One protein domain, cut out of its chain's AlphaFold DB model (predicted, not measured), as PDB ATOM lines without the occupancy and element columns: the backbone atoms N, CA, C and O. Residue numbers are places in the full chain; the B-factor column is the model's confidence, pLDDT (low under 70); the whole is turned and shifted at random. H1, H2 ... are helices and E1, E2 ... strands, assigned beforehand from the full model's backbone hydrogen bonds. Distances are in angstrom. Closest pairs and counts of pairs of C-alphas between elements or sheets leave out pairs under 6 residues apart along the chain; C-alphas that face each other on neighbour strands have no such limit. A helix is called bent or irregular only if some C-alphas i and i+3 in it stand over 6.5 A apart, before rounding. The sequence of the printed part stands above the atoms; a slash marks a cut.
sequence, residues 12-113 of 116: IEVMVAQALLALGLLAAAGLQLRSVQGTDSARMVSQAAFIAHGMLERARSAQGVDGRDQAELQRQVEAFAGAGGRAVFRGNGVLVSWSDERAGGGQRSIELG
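This is residues 12 to 113 of the 116 residues of an uncharacterized protein of Pseudomonas putida (UniProt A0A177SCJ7). A very long helix, H1, makes the length of a rod; its later part and the shorter H2, folded back beside it, cover one face of a small three-stranded sheet, whose other face is bare. Residues 12 to 32 of H1 stick out of this head as an arm. The printed part has 102 residues, with two named helices and three named strands in the order H1, H2, E1, E2, E3; the sheet runs E1, E2, E3, all antiparallel, and the class is mixed, helices and strands, in two layers. The whole is extended, with a radius of gyration of the C-alphas of 20.9 A and spans of 76 by 23 by 17 A.

E1, residues 86 to 90, E2, residues 93 to 99, and E3, residues 107 to 112, form a meander, each strand the antiparallel neighbour of the one before. In the hairpin of E1 and E2, N 88 and O 95 are within hydrogen-bond range at 2.8 A; in that of E2 and E3, N 96 and O 110 are at 2.9 A. H1, residues 12 to 61, is on the sheet at a height of 9.5 A, over E2 and E3; its closest C-alphas to E2 are those of Ala 52 and Val 94, 6.5 A apart. H2, residues 67 to 84, is on the same face at a height of 5.3 A, only just over E1, with 3 of its C-alphas falling on that strand; the closest are those of Gln 74 and Ala 87, 5.4 A. H1 and H2 form a helical hairpin at a shallow tilt of 10 degrees, opposite ways; they touch through residues 48 to 55 and 69 to 77, closest at the C-alphas of Met 55 and Leu 73, 7.3 A. In H1 every O i to N i+4 pair is within hydrogen-bond range, in H2 12 of 14.

H1 measures 73.0 A from C-alpha 12 at (148.428, 179.418, 231.868) to C-alpha 61. H2 measures 20.1 A and is irregular, C-alphas 80 and 83 being 9.4 A apart, with a kink of 81 degrees near residue 78. E1, E2 and E3 measure 12.8 A, 20.6 A and 17.0 A; E3 ends with C-alpha 112 at (104.075, 212.389, 207.712).

The C-alphas farthest apart, of Ile 12 and Gln 63, are 75.9 A from each other. The printed part has no cut, no link is long, and no printed residue is under pLDDT 70.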
ATOM      1  N   ILE A  12     148.789 179.099 233.251       96.06
ATOM      2  CA  ILE A  12     148.428 179.418 231.868       96.06
ATOM      3  C   ILE A  12     146.913 179.333 231.637       96.06
ATOM      4  O   ILE A  12     146.370 180.193 230.951       96.06
ATOM      5  N   GLU A  13     146.208 178.381 232.259       96.12
ATOM      6  CA  GLU A  13     144.741 178.304 232.179       96.12
ATOM      7  C   GLU A  13     144.078 179.547 232.770       96.12
ATOM      8  O   GLU A  13     143.173 180.108 232.159       96.12
ATOM      9  N   VAL A  14     144.552 180.018 233.926       96.31
ATOM     10  CA  VAL A  14     144.013 181.228 234.565       96.31
ATOM     11  C   VAL A  14     144.311 182.469 233.723       96.31
ATOM     12  O   VAL A  14     143.432 183.309 233.534       96.31
ATOM     13  N   MET A  15     145.519 182.569 233.161       97.62
ATOM     14  CA  MET A  15     145.897 183.679 232.279       97.62
ATOM     15  C   MET A  15     145.020 183.726 231.023       97.62
ATOM     16  O   MET A  15     144.520 184.790 230.656       97.62
ATOM     17  N   VAL A  16     144.789 182.572 230.391       97.75
ATOM     18  CA  VAL A  16     143.910 182.463 229.221       97.75
ATOM     19  C   VAL A  16     142.463 182.777 229.605       97.75
ATOM     20  O   VAL A  16     141.800 183.530 228.895       97.75
ATOM     21  N   ALA A  17     141.977 182.281 230.745       97.38
ATOM     22  CA  ALA A  17     140.634 182.582 231.232       97.38
ATOM     23  C   ALA A  17     140.435 184.085 231.477       97.38
ATOM     24  O   ALA A  17     139.429 184.647 231.045       97.38
ATOM     25  N   GLN A  18     141.403 184.759 232.105       97.50
ATOM     26  CA  GLN A  18     141.352 186.205 232.317       97.50
ATOM     27  C   GLN A  18     141.395 186.979 230.992       97.50
ATOM     28  O   GLN A  18     140.674 187.964 230.845       97.50
ATOM     29  N   ALA A  19     142.191 186.533 230.015       98.12
ATOM     30  CA  ALA A  19     142.233 187.148 228.690       98.12
ATOM     31  C   ALA A  19     140.876 187.044 227.974       98.12
ATOM     32  O   ALA A  19     140.348 188.048 227.496       98.12
ATOM     33  N   LEU A  20     140.271 185.853 227.960       98.12
ATOM     34  CA  LEU A  20     138.945 185.636 227.374       98.12
ATOM     35  C   LEU A  20     137.859 186.435 228.107       98.12
ATOM     36  O   LEU A  20     136.989 187.019 227.460       98.12
ATOM     37  N   LEU A  21     137.929 186.512 229.439       98.25
ATOM     38  CA  LEU A  21     137.007 187.306 230.250       98.25
ATOM     39  C   LEU A  21     137.111 188.797 229.916       98.25
ATOM     40  O   LEU A  21     136.089 189.445 229.695       98.25
ATOM     41  N   ALA A  22     138.328 189.339 229.836       98.50
ATOM     42  CA  ALA A  22     138.548 190.741 229.493       98.50
ATOM     43  C   ALA A  22     138.006 191.074 228.092       98.50
ATOM     44  O   ALA A  22     137.309 192.077 227.925       98.50
ATOM     45  N   LEU A  23     138.255 190.207 227.103       98.50
ATOM     46  CA  LEU A  23     137.707 190.352 225.751       98.50
ATOM     47  C   LEU A  23     136.172 190.306 225.748       98.50
ATOM     48  O   LEU A  23     135.533 191.132 225.097       98.50
ATOM     49  N   GLY A  24     135.580 189.381 226.507       98.44
ATOM     50  CA  GLY A  24     134.129 189.259 226.644       98.44
ATOM     51  C   GLY A  24     133.485 190.501 227.262       98.44
ATOM     52  O   GLY A  24     132.488 191.000 226.743       98.44
ATOM     53  N   LEU A  25     134.079 191.047 228.327       98.44
ATOM     54  CA  LEU A  25     133.594 192.270 228.972       98.44
ATOM     55  C   LEU A  25     133.716 193.492 228.055       98.44
ATOM     56  O   LEU A  25     132.783 194.290 227.983       98.44
ATOM     57  N   LEU A  26     134.820 193.619 227.312       98.12
ATOM     58  CA  LEU A  26     134.998 194.705 226.349       98.12
ATOM     59  C   LEU A  26     133.967 194.628 225.211       98.12
ATOM     60  O   LEU A  26     133.361 195.639 224.853       98.12
ATOM     61  N   ALA A  27     133.719 193.428 224.678       98.19
ATOM     62  CA  ALA A  27     132.688 193.210 223.666       98.19
ATOM     63  C   ALA A  27     131.284 193.543 224.201       98.19
ATOM     64  O   ALA A  27     130.513 194.235 223.530       98.19
ATOM     65  N   ALA A  28     130.965 193.113 225.427       98.06
ATOM     66  CA  ALA A  28     129.693 193.411 226.080       98.06
ATOM     67  C   ALA A  28     129.500 194.918 226.311       98.06
ATOM     68  O   ALA A  28     128.429 195.443 226.009       98.06
ATOM     69  N   ALA A  29     130.532 195.633 226.767       98.00
ATOM     70  CA  ALA A  29     130.491 197.086 226.929       98.00
ATOM     71  C   ALA A  29     130.247 197.805 225.590       98.00
ATOM     72  O   ALA A  29     129.433 198.726 225.511       98.00
ATOM     73  N   GLY A  30     130.887 197.341 224.510       96.69
ATOM     74  CA  GLY A  30     130.645 197.856 223.162       96.69
ATOM     75  C   GLY A  30     129.198 197.663 222.696       96.69
ATOM     76  O   GLY A  30     128.616 198.567 222.093       96.69
ATOM     77  N   LEU A  31     128.588 196.514 223.004       96.75
ATOM     78  CA  LEU A  31     127.175 196.265 222.708       96.75
ATOM     79  C   LEU A  31     126.246 197.141 223.565       96.75
ATOM     80  O   LEU A  31     125.284 197.701 223.042       96.75
ATOM     81  N   GLN A  32     126.553 197.304 224.854       96.94
ATOM     82  CA  GLN A  32     125.790 198.166 225.762       96.94
ATOM     83  C   GLN A  32     125.776 199.619 225.282       96.94
ATOM     84  O   GLN A  32     124.709 200.228 225.226       96.94
ATOM     85  N   LEU A  33     126.925 200.152 224.855       94.25
ATOM     86  CA  LEU A  33     127.013 201.507 224.309       94.25
ATOM     87  C   LEU A  33     126.090 201.691 223.095       94.25
ATOM     88  O   LEU A  33     125.326 202.654 223.038       94.25
ATOM     89  N   ARG A  34     126.103 200.738 222.155       93.31
ATOM     90  CA  ARG A  34     125.221 200.761 220.974       93.31
ATOM     91  C   ARG A  34     123.745 200.662 221.355       93.31
ATOM     92  O   ARG A  34     122.912 201.318 220.738       93.31
ATOM     93  N   SER A  35     123.417 199.874 222.378       95.06
ATOM     94  CA  SER A  35     122.048 199.764 222.893       95.06
ATOM     95  C   SER A  35     121.551 201.088 223.474       95.06
ATOM     96  O   SER A  35     120.416 201.485 223.209       95.06
ATOM     97  N   VAL A  36     122.389 201.791 224.244       94.38
ATOM     98  CA  VAL A  36     122.058 203.112 224.802       94.38
ATOM     99  C   VAL A  36     121.864 204.135 223.683       94.38
ATOM    100  O   VAL A  36     120.832 204.803 223.657       94.38
ATOM    101  N   GLN A  37     122.788 204.198 222.720       92.81
ATOM    102  CA  GLN A  37     122.675 205.075 221.547       92.81
ATOM    103  C   GLN A  37     121.386 204.806 220.758       92.81
ATOM    104  O   GLN A  37     120.638 205.730 220.445       92.81
ATOM    105  N   GLY A  38     121.079 203.533 220.491       92.44
ATOM    106  CA  GLY A  38     119.853 203.139 219.799       92.44
ATOM    107  C   GLY A  38     118.582 203.519 220.564       92.44
ATOM    108  O   GLY A  38     117.614 203.976 219.958       92.44
ATOM    109  N   THR A  39     118.594 203.386 221.891       92.81
ATOM    110  CA  THR A  39     117.452 203.737 222.751       92.81
ATOM    111  C   THR A  39     117.218 205.247 222.781       92.81
ATOM    112  O   THR A  39     116.077 205.691 222.657       92.81
ATOM    113  N   ASP A  40     118.283 206.041 222.900       90.94
ATOM    114  CA  ASP A  40     118.195 207.506 222.895       90.94
ATOM    115  C   ASP A  40     117.688 208.030 221.541       90.94
ATOM    116  O   ASP A  40     116.723 208.796 221.466       90.94
ATOM    117  N   SER A  41     118.239 207.492 220.452       90.94
ATOM    118  CA  SER A  41     117.801 207.780 219.087       90.94
ATOM    119  C   SER A  41     116.317 207.438 218.865       90.94
ATOM    120  O   SER A  41     115.549 208.251 218.339       90.94
ATOM    121  N   ALA A  42     115.860 206.266 219.324       91.56
ATOM    122  CA  ALA A  42     114.455 205.853 219.236       91.56
ATOM    123  C   ALA A  42     113.519 206.738 220.078       91.56
ATOM    124  O   ALA A  42     112.387 207.025 219.668       91.56
ATOM    125  N   ARG A  43     113.991 207.221 221.234       91.81
ATOM    126  CA  ARG A  43     113.260 208.176 222.073       91.81
ATOM    127  C   ARG A  43     113.089 209.523 221.368       91.81
ATOM    128  O   ARG A  43     112.012 210.114 221.458       91.81
ATOM    129  N   MET A  44     114.115 210.018 220.672       90.19
ATOM    130  CA  MET A  44     114.014 211.253 219.882       90.19
ATOM    131  C   MET A  44     113.039 211.102 218.710       90.19
ATOM    132  O   MET A  44     112.160 211.944 218.541       90.19
ATOM    133  N   VAL A  45     113.137 210.001 217.955       91.69
ATOM    134  CA  VAL A  45     112.199 209.668 216.864       91.69
ATOM    135  C   VAL A  45     110.755 209.643 217.372       91.69
ATOM    136  O   VAL A  45     109.881 210.252 216.763       91.69
ATOM    137  N   SER A  46     110.508 208.989 218.509       93.00
ATOM    138  CA  SER A  46     109.168 208.898 219.105       93.00
ATOM    139  C   SER A  46     108.607 210.267 219.504       93.00
ATOM    140  O   SER A  46     107.436 210.546 219.259       93.00
ATOM    141  N   GLN A  47     109.437 211.146 220.077       91.75
ATOM    142  CA  GLN A  47     109.029 212.516 220.418       91.75
ATOM    143  C   GLN A  47     108.712 213.344 219.169       91.75
ATOM    144  O   GLN A  47     107.671 213.998 219.115       91.75
ATOM    145  N   ALA A  48     109.566 213.277 218.145       91.44
ATOM    146  CA  ALA A  48     109.341 213.964 216.878       91.44
ATOM    147  C   ALA A  48     108.048 213.487 216.195       91.44
ATOM    148  O   ALA A  48     107.253 214.309 215.741       91.44
ATOM    149  N   ALA A  49     107.802 212.172 216.178       91.69
ATOM    150  CA  ALA A  49     106.573 211.593 215.648       91.69
ATOM    151  C   ALA A  49     105.342 212.072 216.428       91.69
ATOM    152  O   ALA A  49     104.350 212.451 215.815       91.69
ATOM    153  N   PHE A  50     105.406 212.112 217.763       92.25
ATOM    154  CA  PHE A  50     104.304 212.601 218.592       92.25
ATOM    155  C   PHE A  50     103.944 214.062 218.277       92.25
ATOM    156  O   PHE A  50     102.773 214.371 218.053       92.25
ATOM    157  N   ILE A  51     104.946 214.943 218.184       90.94
ATOM    158  CA  ILE A  51     104.757 216.358 217.817       90.94
ATOM    159  C   ILE A  51     104.150 216.471 216.412       90.94
ATOM    160  O   ILE A  51     103.152 217.165 216.209       90.94
ATOM    161  N   ALA A  52     104.720 215.752 215.443       90.31
ATOM    162  CA  ALA A  52     104.277 215.776 214.055       90.31
ATOM    163  C   ALA A  52     102.835 215.257 213.893       90.31
ATOM    164  O   ALA A  52     102.023 215.885 213.215       90.31
ATOM    165  N   HIS A  53     102.483 214.154 214.563       92.25
ATOM    166  CA  HIS A  53     101.119 213.626 214.584       92.25
ATOM    167  C   HIS A  53     100.136 214.605 215.229       92.25
ATOM    168  O   HIS A  53      99.061 214.830 214.672       92.25
ATOM    169  N   GLY A  54     100.507 215.219 216.357       89.38
ATOM    170  CA  GLY A  54      99.681 216.226 217.023       89.38
ATOM    171  C   GLY A  54      99.385 217.429 216.125       89.38
ATOM    172  O   GLY A  54      98.246 217.895 216.077       89.38
ATOM    173  N   MET A  55     100.375 217.898 215.359       87.75
ATOM    174  CA  MET A  55     100.161 218.979 214.391       87.75
ATOM    175  C   MET A  55      99.318 218.547 213.200       87.75
ATOM    176  O   MET A  55      98.454 219.302 212.773       87.75
ATOM    177  N   LEU A  56      99.538 217.344 212.666       88.31
ATOM    178  CA  LEU A  56      98.756 216.838 211.539       88.31
ATOM    179  C   LEU A  56      97.281 216.655 211.913       88.31
ATOM    180  O   LEU A  56      96.397 216.894 211.093       88.31
ATOM    181  N   GLU A  57      97.008 216.209 213.138       89.31
ATOM    182  CA  GLU A  57      95.643 216.108 213.651       89.31
ATOM    183  C   GLU A  57      95.010 217.490 213.828       89.31
ATOM    184  O   GLU A  57      93.888 217.709 213.380       89.31
ATOM    185  N   ARG A  58      95.748 218.456 214.392       85.75
ATOM    186  CA  ARG A  58      95.276 219.842 214.521       85.75
ATOM    187  C   ARG A  58      95.010 220.496 213.164       85.75
ATOM    188  O   ARG A  58      93.983 221.133 212.993       85.75
ATOM    189  N   ALA A  59      95.897 220.299 212.192       85.19
ATOM    190  CA  ALA A  59      95.732 220.795 210.829       85.19
ATOM    191  C   ALA A  59      94.455 220.247 210.177       85.19
ATOM    192  O   ALA A  59      93.726 220.969 209.497       85.19
ATOM    193  N   ARG A  60      94.166 218.958 210.405       83.62
ATOM    194  CA  ARG A  60      92.940 218.312 209.924       83.62
ATOM    195  C   ARG A  60      91.695 218.839 210.631       83.62
ATOM    196  O   ARG A  60      90.698 219.080 209.958       83.62
ATOM    197  N   SER A  61      91.744 219.048 211.947       88.06
ATOM    198  CA  SER A  61      90.593 219.554 212.703       88.06
ATOM    199  C   SER A  61      90.300 221.033 212.433       88.06
ATOM    200  O   SER A  61      89.135 221.415 212.356       88.06
ATOM    201  N   ALA A  62      91.336 221.850 212.225       83.12
ATOM    202  CA  ALA A  62      91.232 223.278 211.925       83.12
ATOM    203  C   ALA A  62      91.030 223.593 210.427       83.12
ATOM    204  O   ALA A  62      90.957 224.761 210.056       83.12
ATOM    205  N   GLN A  63      90.933 222.571 209.563       79.56
ATOM    206  CA  GLN A  63      90.846 222.695 208.097       79.56
ATOM    207  C   GLN A  63      92.000 223.488 207.453       79.56
ATOM    208  O   GLN A  63      91.832 224.107 206.402       79.56
ATOM    209  N   GLY A  64      93.187 223.465 208.056       78.19
ATOM    210  CA  GLY A  64      94.348 224.191 207.557       78.19
ATOM    211  C   GLY A  64      95.413 224.413 208.622       78.19
ATOM    212  O   GLY A  64      95.239 224.066 209.786       78.19
ATOM    213  N   VAL A  65      96.532 224.987 208.191       83.88
ATOM    214  CA  VAL A  65      97.654 225.393 209.042       83.88
ATOM    215  C   VAL A  65      97.936 226.854 208.744       83.88
ATOM    216  O   VAL A  65      98.126 227.212 207.579       83.88
ATOM    217  N   ASP A  66      97.960 227.692 209.776       87.06
ATOM    218  CA  ASP A  66      98.340 229.094 209.639       87.06
ATOM    219  C   ASP A  66      99.816 229.334 210.029       87.06
ATOM    220  O   ASP A  66     100.551 228.438 210.459       87.06
ATOM    221  N   GLY A  67     100.283 230.575 209.876       86.44
ATOM    222  CA  GLY A  67     101.653 230.939 210.252       86.44
ATOM    223  C   GLY A  67     101.933 230.842 211.758       86.44
ATOM    224  O   GLY A  67     103.092 230.693 212.152       86.44
ATOM    225  N   ARG A  68     100.903 230.907 212.616       88.94
ATOM    226  CA  ARG A  68     101.063 230.760 214.070       88.94
ATOM    227  C   ARG A  68     101.281 229.300 214.441       88.94
ATOM    228  O   ARG A  68     102.162 229.031 215.253       88.94
ATOM    229  N   ASP A  69     100.545 228.384 213.819       89.00
ATOM    230  CA  ASP A  69     100.738 226.942 213.965       89.00
ATOM    231  C   ASP A  69     102.134 226.520 213.500       89.00
ATOM    232  O   ASP A  69     102.815 225.756 214.186       89.00
ATOM    233  N   GLN A  70     102.608 227.071 212.378       89.50
ATOM    234  CA  GLN A  70     103.968 226.820 211.900       89.50
ATOM    235  C   GLN A  70     105.034 227.348 212.867       89.50
ATOM    236  O   GLN A  70     106.009 226.647 213.145       89.50
ATOM    237  N   ALA A  71     104.849 228.554 213.410       91.31
ATOM    238  CA  ALA A  71     105.766 229.109 214.400       91.31
ATOM    239  C   ALA A  71     105.769 228.293 215.702       91.31
ATOM    240  O   ALA A  71     106.825 228.085 216.295       91.31
ATOM    241  N   GLU A  72     104.608 227.806 216.143       91.44
ATOM    242  CA  GLU A  72     104.493 226.958 217.330       91.44
ATOM    243  C   GLU A  72     105.162 225.598 217.129       91.44
ATOM    244  O   GLU A  72     105.940 225.165 217.978       91.44
ATOM    245  N   LEU A  73     104.933 224.951 215.986       90.50
ATOM    246  CA  LEU A  73     105.601 223.699 215.648       90.50
ATOM    247  C   LEU A  73     107.124 223.868 215.613       90.50
ATOM    248  O   LEU A  73     107.845 223.046 216.177       90.50
ATOM    249  N   GLN A  74     107.620 224.935 214.985       92.62
ATOM    250  CA  GLN A  74     109.053 225.213 214.946       92.62
ATOM    251  C   GLN A  74     109.617 225.404 216.362       92.62
ATOM    252  O   GLN A  74     110.641 224.802 216.676       92.62
ATOM    253  N   ARG A  75     108.919 226.130 217.252       92.88
ATOM    254  CA  ARG A  75     109.316 226.266 218.667       92.88
ATOM    255  C   ARG A  75     109.367 224.924 219.396       92.88
ATOM    256  O   ARG A  75     110.309 224.676 220.142       92.88
ATOM    257  N   GLN A  76     108.383 224.051 219.186       92.38
ATOM    258  CA  GLN A  76     108.356 222.719 219.805       92.38
ATOM    259  C   GLN A  76     109.494 221.832 219.295       92.38
ATOM    260  O   GLN A  76     110.110 221.100 220.073       92.38
ATOM    261  N   VAL A  77     109.800 221.921 218.000       92.38
ATOM    262  CA  VAL A  77     110.917 221.194 217.400       92.38
ATOM    263  C   VAL A  77     112.253 221.716 217.916       92.38
ATOM    264  O   VAL A  77     113.072 220.914 218.347       92.38
ATOM    265  N   GLU A  78     112.459 223.029 217.977       91.75
ATOM    266  CA  GLU A  78     113.662 223.630 218.568       91.75
ATOM    267  C   GLU A  78     113.815 223.294 220.056       91.75
ATOM    268  O   GLU A  78     114.924 223.014 220.512       91.75
ATOM    269  N   ALA A  79     112.716 223.250 220.814       90.44
ATOM    270  CA  ALA A  79     112.746 222.909 222.234       90.44
ATOM    271  C   ALA A  79     113.250 221.479 222.492       90.44
ATOM    272  O   ALA A  79     113.947 221.255 223.482       90.44
ATOM    273  N   PHE A  80     112.937 220.512 221.617       87.75
ATOM    274  CA  PHE A  80     113.417 219.130 221.777       87.75
ATOM    275  C   PHE A  80     114.741 218.853 221.037       87.75
ATOM    276  O   PHE A  80     115.577 218.093 221.533       87.75
ATOM    277  N   ALA A  81     114.932 219.424 219.842       87.25
ATOM    278  CA  ALA A  81     116.054 219.131 218.945       87.25
ATOM    279  C   ALA A  81     117.202 220.150 219.028       87.25
ATOM    280  O   ALA A  81     118.272 219.907 218.466       87.25
ATOM    281  N   GLY A  82     117.007 221.271 219.724       86.50
ATOM    282  CA  GLY A  82     117.944 222.389 219.757       86.50
ATOM    283  C   GLY A  82     117.933 223.205 218.461       86.50
ATOM    284  O   GLY A  82     117.052 223.065 217.616       86.50
ATOM    285  N   ALA A  83     118.957 224.045 218.279       80.88
ATOM    286  CA  ALA A  83     119.054 224.995 217.162       80.88
ATOM    287  C   ALA A  83     119.082 224.349 215.758       80.88
ATOM    288  O   ALA A  83     118.855 225.032 214.761       80.88
ATOM    289  N   GLY A  84     119.364 223.044 215.665       82.94
ATOM    290  CA  GLY A  84     119.325 222.277 214.414       82.94
ATOM    291  C   GLY A  84     117.951 221.682 214.081       82.94
ATOM    292  O   GLY A  84     117.785 221.093 213.013       82.94
ATOM    293  N   GLY A  85     116.974 221.804 214.981       91.12
ATOM    294  CA  GLY A  85     115.613 221.332 214.777       91.12
ATOM    295  C   GLY A  85     114.865 222.174 213.750       91.12
ATOM    296  O   GLY A  85     114.767 223.392 213.886       91.12
ATOM    297  N   ARG A  86     114.289 221.537 212.730       92.12
ATOM    298  CA  ARG A  86     113.472 222.236 211.732       92.12
ATOM    299  C   ARG A  86     112.219 221.460 211.385       92.12
ATOM    300  O   ARG A  86     112.288 220.262 211.111       92.12
ATOM    301  N   ALA A  87     111.100 222.168 211.331       91.38
ATOM    302  CA  ALA A  87     109.811 221.647 210.915       91.38
ATOM    303  C   ALA A  87     109.274 222.418 209.708       91.38
ATOM    304  O   ALA A  87     109.314 223.647 209.672       91.38
ATOM    305  N   VAL A  88     108.761 221.700 208.711       89.31
ATOM    306  CA  VAL A  88     108.205 222.296 207.493       89.31
ATOM    307  C   VAL A  88     106.929 221.564 207.113       89.31
ATOM    308  O   VAL A  88     106.928 220.344 206.975       89.31
ATOM    309  N   PHE A  89     105.847 222.308 206.896       86.75
ATOM    310  CA  PHE A  89     104.643 221.765 206.278       86.75
ATOM    311  C   PHE A  89     104.845 221.646 204.762       86.75
ATOM    312  O   PHE A  89     105.309 222.582 204.111       86.75
ATOM    313  N   ARG A  90     104.515 220.484 204.196       83.94
ATOM    314  CA  ARG A  90     104.571 220.191 202.758       83.94
ATOM    315  C   ARG A  90     103.210 219.681 202.302       83.94
ATOM    316  O   ARG A  90     102.885 218.516 202.507       83.94
ATOM    317  N   GLY A  91     102.414 220.552 201.682       80.62
ATOM    318  CA  GLY A  91     101.053 220.207 201.269       80.62
ATOM    319  C   GLY A  91     100.190 219.816 202.472       80.62
ATOM    320  O   GLY A  91     100.012 220.612 203.388       80.62
ATOM    321  N   ASN A  92      99.685 218.582 202.479       83.19
ATOM    322  CA  ASN A  92      98.940 217.978 203.591       83.19
ATOM    323  C   ASN A  92      99.834 217.250 204.614       83.19
ATOM    324  O   ASN A  92      99.316 216.626 205.541       83.19
ATOM    325  N   GLY A  93     101.154 217.297 204.439       84.94
ATOM    326  CA  GLY A  93     102.128 216.627 205.286       84.94
ATOM    327  C   GLY A  93     103.014 217.564 206.101       84.94
ATOM    328  O   GLY A  93     103.058 218.776 205.893       84.94
ATOM    329  N   VAL A  94     103.755 216.980 207.038       90.81
ATOM    330  CA  VAL A  94     104.731 217.661 207.890       90.81
ATOM    331  C   VAL A  94     106.053 216.901 207.875       90.81
ATOM    332  O   VAL A  94     106.094 215.689 208.079       90.81
ATOM    333  N   LEU A  95     107.138 217.628 207.626       90.75
ATOM    334  CA  LEU A  95     108.509 217.149 207.693       90.75
ATOM    335  C   LEU A  95     109.166 217.735 208.943       90.75
ATOM    336  O   LEU A  95     109.331 218.950 209.042       90.75
ATOM    337  N   VAL A  96     109.573 216.882 209.877       93.44
ATOM    338  CA  VAL A  96     110.355 217.260 211.061       93.44
ATOM    339  C   VAL A  96     111.762 216.711 210.904       93.44
ATOM    340  O   VAL A  96     111.927 215.535 210.597       93.44
ATOM    341  N   SER A  97     112.778 217.542 211.116       92.56
ATOM    342  CA  SER A  97     114.194 217.193 210.975       92.56
ATOM    343  C   SER A  97     115.021 217.664 212.168       92.56
ATOM    344  O   SER A  97     114.721 218.702 212.757       92.56
ATOM    345  N   TRP A  98     116.038 216.885 212.542       92.12
ATOM    346  CA  TRP A  98     116.943 217.173 213.658       92.12
ATOM    347  C   TRP A  98     118.311 216.498 213.475       92.12
ATOM    348  O   TRP A  98     118.460 215.566 212.684       92.12
ATOM    349  N   SER A  99     119.314 216.945 214.235       89.88
ATOM    350  CA  SER A  99     120.638 216.314 214.313       89.88
ATOM    351  C   SER A  99     120.654 215.180 215.346       89.88
ATOM    352  O   SER A  99     120.331 215.415 216.513       89.88
ATOM    353  N   ASP A 100     121.078 213.978 214.948       89.19
ATOM    354  CA  ASP A 100     121.212 212.800 215.826       89.19
ATOM    355  C   ASP A 100     122.684 212.459 216.145       89.19
ATOM    356  O   ASP A 100     123.040 211.313 216.417       89.19
ATOM    357  N   GLU A 101     123.561 213.469 216.126       85.00
ATOM    358  CA  GLU A 101     125.009 213.320 216.367       85.00
ATOM    359  C   GLU A 101     125.315 212.702 217.737       85.00
ATOM    360  O   GLU A 101     126.268 211.938 217.891       85.00
ATOM    361  N   ARG A 102     124.449 212.959 218.724       75.56
ATOM    362  CA  ARG A 102     124.546 212.402 220.082       75.56
ATOM    363  C   ARG A 102     124.428 210.879 220.119       75.56
ATOM    364  O   ARG A 102     125.079 210.246 220.946       75.56
ATOM    365  N   ALA A 103     123.651 210.285 219.215       79.62
ATOM    366  CA  ALA A 103     123.507 208.837 219.100       79.62
ATOM    367  C   ALA A 103     124.462 208.221 218.059       79.62
ATOM    368  O   ALA A 103     124.297 207.062 217.681       79.62
ATOM    369  N   GLY A 104     125.454 208.982 217.577       74.88
ATOM    370  CA  GLY A 104     126.363 208.557 216.510       74.88
ATOM    371  C   GLY A 104     125.737 208.587 215.108       74.88
ATOM    372  O   GLY A 104     126.301 208.009 214.180       74.88
ATOM    373  N   GLY A 105     124.570 209.225 214.953       77.75
ATOM    374  CA  GLY A 105     123.877 209.414 213.680       77.75
ATOM    375  C   GLY A 105     124.154 210.776 213.035       77.75
ATOM    376  O   GLY A 105     124.748 211.662 213.635       77.75
ATOM    377  N   GLY A 106     123.713 210.949 211.789       85.25
ATOM    378  CA  GLY A 106     123.726 212.241 211.095       85.25
ATOM    379  C   GLY A 106     122.408 213.004 211.257       85.25
ATOM    380  O   GLY A 106     121.704 212.880 212.261       85.25
ATOM    381  N   GLN A 107     122.033 213.769 210.236       88.00
ATOM    382  CA  GLN A 107     120.723 214.413 210.191       88.00
ATOM    383  C   GLN A 107     119.615 213.376 209.975       88.00
ATOM    384  O   GLN A 107     119.708 212.521 209.092       88.00
ATOM    385  N   ARG A 108     118.556 213.460 210.777       90.12
ATOM    386  CA  ARG A 108     117.368 212.612 210.687       90.12
ATOM    387  C   ARG A 108     116.138 213.437 210.372       90.12
ATOM    388  O   ARG A 108     116.061 214.612 210.724       90.12
ATOM    389  N   SER A 109     115.170 212.805 209.721       89.56
ATOM    390  CA  SER A 109     113.880 213.420 209.442       89.56
ATOM    391  C   SER A 109     112.747 212.406 209.443       89.56
ATOM    392  O   SER A 109     112.941 211.254 209.056       89.56
ATOM    393  N   ILE A 110     111.558 212.860 209.823       89.94
ATOM    394  CA  ILE A 110     110.294 212.137 209.692       89.94
ATOM    395  C   ILE A 110     109.372 212.989 208.828       89.94
ATOM    396  O   ILE A 110     109.165 214.164 209.122       89.94
ATOM    397  N   GLU A 111     108.813 212.386 207.784       87.12
ATOM    398  CA  GLU A 111     107.787 212.986 206.934       87.12
ATOM    399  C   GLU A 111     106.475 212.228 207.147       87.12
ATOM    400  O   GLU A 111     106.426 211.007 206.992       87.12
ATOM    401  N   LEU A 112     105.418 212.941 207.533       86.06
ATOM    402  CA  LEU A 112     104.075 212.389 207.712       86.06
ATOM    403  C   LEU A 112     103.117 213.067 206.737       86.06
ATOM    404  O   LEU A 112     103.197 214.275 206.562       86.06
ATOM    405  N   GLY A 113     102.176 212.324 206.155       75.06
ATOM    406  CA  GLY A 113     101.032 212.897 205.433       75.06
ATOM    407  C   GLY A 113     101.216 213.176 203.938       75.06
ATOM    408  O   GLY A 113     100.250 213.591 203.315       75.06
TER     409      GLY A 113